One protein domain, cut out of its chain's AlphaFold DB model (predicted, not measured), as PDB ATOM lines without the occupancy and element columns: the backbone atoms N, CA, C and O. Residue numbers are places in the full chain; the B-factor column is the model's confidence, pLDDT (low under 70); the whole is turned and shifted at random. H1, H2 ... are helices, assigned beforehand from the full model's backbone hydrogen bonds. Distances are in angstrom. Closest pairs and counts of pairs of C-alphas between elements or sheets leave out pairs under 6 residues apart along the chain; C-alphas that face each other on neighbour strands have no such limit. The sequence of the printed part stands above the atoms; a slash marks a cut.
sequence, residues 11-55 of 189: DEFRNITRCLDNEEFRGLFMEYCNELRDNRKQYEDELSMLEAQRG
ATOM      1  N   ASP A  11     221.419 244.876 385.827       72.94
ATOM      2  CA  ASP A  11     222.563 244.390 385.055       72.94
ATOM      3  C   ASP A  11     223.817 244.204 385.916       72.94
ATOM      4  O   ASP A  11     224.521 243.210 385.746       72.94
ATOM      5  N   GLU A  12     224.063 245.089 386.885       73.06
ATOM      6  CA  GLU A  12     225.157 244.938 387.853       73.06
ATOM      7  C   GLU A  12     224.920 243.728 388.757       73.06
ATOM      8  O   GLU A  12     225.837 242.945 388.978       73.06
ATOM      9  N   PHE A  13     223.679 243.509 389.203       71.25
ATOM     10  CA  PHE A  13     223.312 242.324 389.978       71.25
ATOM     11  C   PHE A  13     223.577 241.041 389.186       71.25
ATOM     12  O   PHE A  13     224.233 240.135 389.689       71.25
ATOM     13  N   ARG A  14     223.140 240.986 387.919       73.31
ATOM     14  CA  ARG A  14     223.380 239.830 387.043       73.31
ATOM     15  C   ARG A  14     224.872 239.607 386.791       73.31
ATOM     16  O   ARG A  14     225.310 238.461 386.727       73.31
ATOM     17  N   ASN A  15     225.646 240.681 386.658       76.12
ATOM     18  CA  ASN A  15     227.091 240.593 386.486       76.12
ATOM     19  C   ASN A  15     227.778 240.059 387.754       76.12
ATOM     20  O   ASN A  15     228.584 239.141 387.660       76.12
ATOM     21  N   ILE A  16     227.390 240.549 388.937       75.19
ATOM     22  CA  ILE A  16     227.880 240.047 390.229       75.19
ATOM     23  C   ILE A  16     227.531 238.565 390.399       75.19
ATOM     24  O   ILE A  16     228.404 237.780 390.757       75.19
ATOM     25  N   THR A  17     226.290 238.158 390.100       73.12
ATOM     26  CA  THR A  17     225.873 236.746 390.168       73.12
ATOM     27  C   THR A  17     226.736 235.872 389.259       73.12
ATOM     28  O   THR A  17     227.276 234.872 389.712       73.12
ATOM     29  N   ARG A  18     226.955 236.296 388.011       75.94
ATOM     30  CA  ARG A  18     227.790 235.562 387.053       75.94
ATOM     31  C   ARG A  18     229.259 235.479 387.488       75.94
ATOM     32  O   ARG A  18     229.894 234.452 387.275       75.94
ATOM     33  N   CYS A  19     229.814 236.537 388.077       71.44
ATOM     34  CA  CYS A  19     231.175 236.512 388.620       71.44
ATOM     35  C   CYS A  19     231.292 235.565 389.823       71.44
ATOM     36  O   CYS A  19     232.297 234.876 389.951       71.44
ATOM     37  N   LEU A  20     230.258 235.479 390.666       70.06
ATOM     38  CA  LEU A  20     230.197 234.555 391.805       70.06
ATOM     39  C   LEU A  20     229.963 233.086 391.411       70.06
ATOM     40  O   LEU A  20     230.152 232.213 392.258       70.06
ATOM     41  N   ASP A  21     229.579 232.805 390.164       76.81
ATOM     42  CA  ASP A  21     229.515 231.444 389.608       76.81
ATOM     43  C   ASP A  21     230.883 230.951 389.098       76.81
ATOM     44  O   ASP A  21     231.060 229.756 388.877       76.81
ATOM     45  N   ASN A  22     231.870 231.841 388.933       83.44
ATOM     46  CA  ASN A  22     233.227 231.454 388.551       83.44
ATOM     47  C   ASN A  22     234.003 230.937 389.778       83.44
ATOM     48  O   ASN A  22     234.220 231.675 390.741       83.44
ATOM     49  N   GLU A  23     234.448 229.679 389.732       77.50
ATOM     50  CA  GLU A  23     235.194 229.026 390.815       77.50
ATOM     51  C   GLU A  23     236.507 229.740 391.170       77.50
ATOM     52  O   GLU A  23     236.805 229.879 392.357       77.50
ATOM     53  N   GLU A  24     237.245 230.272 390.189       78.81
ATOM     54  CA  GLU A  24     238.479 231.033 390.442       78.81
ATOM     55  C   GLU A  24     238.186 232.335 391.195       78.81
ATOM     56  O   GLU A  24     238.864 232.667 392.166       78.81
ATOM     57  N   PHE A  25     237.128 233.055 390.801       79.31
ATOM     58  CA  PHE A  25     236.727 234.294 391.471       79.31
ATOM     59  C   PHE A  25     236.232 234.025 392.894       79.31
ATOM     60  O   PHE A  25     236.565 234.774 393.808       79.31
ATOM     61  N   ARG A  26     235.472 232.943 393.115       76.62
ATOM     62  CA  ARG A  26     235.063 232.521 394.465       76.62
ATOM     63  C   ARG A  26     236.269 232.168 395.327       76.62
ATOM     64  O   ARG A  26     236.275 232.539 396.496       76.62
ATOM     65  N   GLY A  27     237.250 231.461 394.766       79.31
ATOM     66  CA  GLY A  27     238.504 231.130 395.440       79.31
ATOM     67  C   GLY A  27     239.232 232.391 395.895       79.31
ATOM     68  O   GLY A  27     239.431 232.577 397.092       79.31
ATOM     69  N   LEU A  28     239.495 233.306 394.960       80.69
ATOM     70  CA  LEU A  28     240.187 234.569 395.226       80.69
ATOM     71  C   LEU A  28     239.410 235.471 396.202       80.69
ATOM     72  O   LEU A  28     239.982 236.100 397.085       80.69
ATOM     73  N   PHE A  29     238.081 235.524 396.075       79.56
ATOM     74  CA  PHE A  29     237.219 236.293 396.973       79.56
ATOM     75  C   PHE A  29     237.184 235.698 398.387       79.56
ATOM     76  O   PHE A  29     237.167 236.445 399.366       79.56
ATOM     77  N   MET A  30     237.183 234.367 398.515       74.62
ATOM     78  CA  MET A  30     237.291 233.693 399.811       74.62
ATOM     79  C   MET A  30     238.661 233.917 400.447       74.62
ATOM     80  O   MET A  30     238.716 234.191 401.642       74.62
ATOM     81  N   GLU A  31     239.735 233.850 399.664       78.69
ATOM     82  CA  GLU A  31     241.096 234.152 400.108       78.69
ATOM     83  C   GLU A  31     241.196 235.593 400.618       78.69
ATOM     84  O   GLU A  31     241.542 235.797 401.776       78.69
ATOM     85  N   TYR A  32     240.712 236.573 399.851       73.69
ATOM     86  CA  TYR A  32     240.626 237.972 400.283       73.69
ATOM     87  C   TYR A  32     239.795 238.157 401.566       73.69
ATOM     88  O   TYR A  32     240.177 238.886 402.482       73.69
ATOM     89  N   CYS A  33     238.643 237.485 401.676       73.50
ATOM     90  CA  CYS A  33     237.818 237.544 402.885       73.50
ATOM     91  C   CYS A  33     238.511 236.917 404.102       73.50
ATOM     92  O   CYS A  33     238.295 237.378 405.226       73.50
ATOM     93  N   ASN A  34     239.304 235.864 403.898       71.12
ATOM     94  CA  ASN A  34     240.092 235.226 404.947       71.12
ATOM     95  C   ASN A  34     241.272 236.110 405.357       71.12
ATOM     96  O   ASN A  34     241.418 236.363 406.547       71.12
ATOM     97  N   GLU A  35     242.006 236.687 404.404       69.88
ATOM     98  CA  GLU A  35     243.062 237.669 404.679       69.88
ATOM     99  C   GLU A  35     242.525 238.845 405.498       69.88
ATOM    100  O   GLU A  35     243.099 239.215 406.516       69.88
ATOM    101  N   LEU A  36     241.365 239.405 405.134       68.69
ATOM    102  CA  LEU A  36     240.737 240.472 405.918       68.69
ATOM    103  C   LEU A  36     240.358 240.043 407.348       68.69
ATOM    104  O   LEU A  36     240.396 240.868 408.265       68.69
ATOM    105  N   ARG A  37     239.967 238.780 407.559       61.50
ATOM    106  CA  ARG A  37     239.672 238.241 408.899       61.50
ATOM    107  C   ARG A  37     240.946 238.050 409.716       61.50
ATOM    108  O   ARG A  37     240.957 238.438 410.885       61.50
ATOM    109  N   ASP A  38     241.990 237.505 409.105       61.78
ATOM    110  CA  ASP A  38     243.286 237.286 409.745       61.78
ATOM    111  C   ASP A  38     243.955 238.618 410.101       61.78
ATOM    112  O   ASP A  38     244.408 238.788 411.235       61.78
ATOM    113  N   ASN A  39     243.860 239.618 409.220       66.00
ATOM    114  CA  ASN A  39     244.331 240.981 409.469       66.00
ATOM    115  C   ASN A  39     243.670 241.615 410.702       66.00
ATOM    116  O   ASN A  39     244.323 242.323 411.463       66.00
ATOM    117  N   ARG A  40     242.378 241.356 410.953       66.44
ATOM    118  CA  ARG A  40     241.692 241.903 412.136       66.44
ATOM    119  C   ARG A  40     242.223 241.308 413.436       66.44
ATOM    120  O   ARG A  40     242.359 242.034 414.416       66.44
ATOM    121  N   LYS A  41     242.487 240.001 413.460       71.44
ATOM    122  CA  LYS A  41     243.036 239.335 414.644       71.44
ATOM    123  C   LYS A  41     244.473 239.785 414.900       71.44
ATOM    124  O   LYS A  41     244.788 240.150 416.024       71.44
ATOM    125  N   GLN A  42     245.293 239.841 413.851       69.88
ATOM    126  CA  GLN A  42     246.658 240.363 413.932       69.88
ATOM    127  C   GLN A  42     246.679 241.799 414.459       69.88
ATOM    128  O   GLN A  42     247.454 242.102 415.355       69.88
ATOM    129  N   TYR A  43     245.766 242.653 413.995       68.12
ATOM    130  CA  TYR A  43     245.641 244.022 414.489       68.12
ATOM    131  C   TYR A  43     245.261 244.093 415.979       68.12
ATOM    132  O   TYR A  43     245.824 244.899 416.715       68.12
ATOM    133  N   GLU A  44     244.320 243.256 416.442       72.56
ATOM    134  CA  GLU A  44     243.966 243.156 417.868       72.56
ATOM    135  C   GLU A  44     245.174 242.698 418.714       72.56
ATOM    136  O   GLU A  44     245.441 243.279 419.769       72.56
ATOM    137  N   ASP A  45     245.931 241.709 418.229       72.31
ATOM    138  CA  ASP A  45     247.125 241.178 418.895       72.31
ATOM    139  C   ASP A  45     248.270 242.217 418.929       72.31
ATOM    140  O   ASP A  45     248.907 242.409 419.967       72.31
ATOM    141  N   GLU A  46     248.504 242.944 417.832       73.62
ATOM    142  CA  GLU A  46     249.492 244.029 417.746       73.62
ATOM    143  C   GLU A  46     249.158 245.191 418.686       73.62
ATOM    144  O   GLU A  46     250.037 245.679 419.398       73.62
ATOM    145  N   LEU A  47     247.890 245.612 418.745       69.44
ATOM    146  CA  LEU A  47     247.436 246.637 419.690       69.44
ATOM    147  C   LEU A  47     247.644 246.208 421.137       69.44
ATOM    148  O   LEU A  47     248.114 247.004 421.950       69.44
ATOM    149  N   SER A  48     247.317 244.953 421.453       72.50
ATOM    150  CA  SER A  48     247.540 244.401 422.786       72.50
ATOM    151  C   SER A  48     249.029 244.416 423.139       72.50
ATOM    152  O   SER A  48     249.390 244.871 424.222       72.50
ATOM    153  N   MET A  49     249.912 244.024 422.213       70.38
ATOM    154  CA  MET A  49     251.363 244.065 422.421       70.38
ATOM    155  C   MET A  49     251.901 245.492 422.605       70.38
ATOM    156  O   MET A  49     252.723 245.723 423.492       70.38
ATOM    157  N   LEU A  50     251.439 246.456 421.803       69.75
ATOM    158  CA  LEU A  50     251.863 247.859 421.890       69.75
ATOM    159  C   LEU A  50     251.428 248.524 423.203       69.75
ATOM    160  O   LEU A  50     252.204 249.264 423.809       69.75
ATOM    161  N   GLU A  51     250.209 248.257 423.668       67.25
ATOM    162  CA  GLU A  51     249.711 248.795 424.936       67.25
ATOM    163  C   GLU A  51     250.320 248.060 426.143       67.25
ATOM    164  O   GLU A  51     250.679 248.704 427.132       67.25
ATOM    165  N   ALA A  52     250.597 246.755 426.030       72.44
ATOM    166  CA  ALA A  52     251.340 246.006 427.044       72.44
ATOM    167  C   ALA A  52     252.770 246.543 427.222       72.44
ATOM    168  O   ALA A  52     253.248 246.652 428.352       72.44
ATOM    169  N   GLN A  53     253.435 246.966 426.139       70.94
ATOM    170  CA  GLN A  53     254.734 247.653 426.210       70.94
ATOM    171  C   GLN A  53     254.658 249.005 426.939       70.94
ATOM    172  O   GLN A  53     255.648 249.449 427.517       70.94
ATOM    173  N   ARG A  54     253.483 249.645 426.955       63.88
ATOM    174  CA  ARG A  54     253.197 250.859 427.740       63.88
ATOM    175  C   ARG A  54     252.726 250.558 429.168       63.88
ATOM    176  O   ARG A  54     252.497 251.494 429.930       63.88
ATOM    177  N   GLY A  55     252.608 249.280 429.536       59.09
ATOM    178  CA  GLY A  55     252.163 248.821 430.852       59.09
ATOM    179  C   GLY A  55     250.646 248.652 431.004       59.09
ATOM    180  O   GLY A  55     250.183 248.490 432.132       59.09
TER     181      GLY A  55
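This is residues 11 to 55 of the 189 residues of the protein "PIH1 domain-containing protein" of Anopheles maculatus (UniProt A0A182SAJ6). A short helix, H1, and a long helix, H2, meet near their ends as an L, with H1 the short arm and H2 the long one. The printed part has 45 residues with two named helices, H1 then H2, and no named strand; the class is all helix. It is extended, with a radius of gyration of the C-alphas of 17.5 A, and spans 54 by 19 by 6 A.

H1, residues 11 to 20, and H2, residues 23 to 53, are close but not clearly touching, and their closest C-alphas, those of Leu 20 and Arg 26, are 5.9 A apart. Their lines are about perpendicular, at 81 degrees. In H1 and H2 every O i to N i+4 pair is within hydrogen-bond range.

H1 begins with C-alpha 11 at (222.563, 244.390, 385.055) and is 14.2 A long from first to last C-alpha. H2 runs 44.5 A, from C-alpha 23 at (235.194, 229.026, 390.815) to C-alpha 53 at (254.734, 247.653, 426.210).

The two C-alphas farthest apart, those of Asp 11 and Gly 55, are 54.7 A apart. The printed part has no cut, and the link from H1 to H2 is tight. The mean pLDDT of the printed part is 72.3, with 13 residues under 70, among them residues 35 to 40.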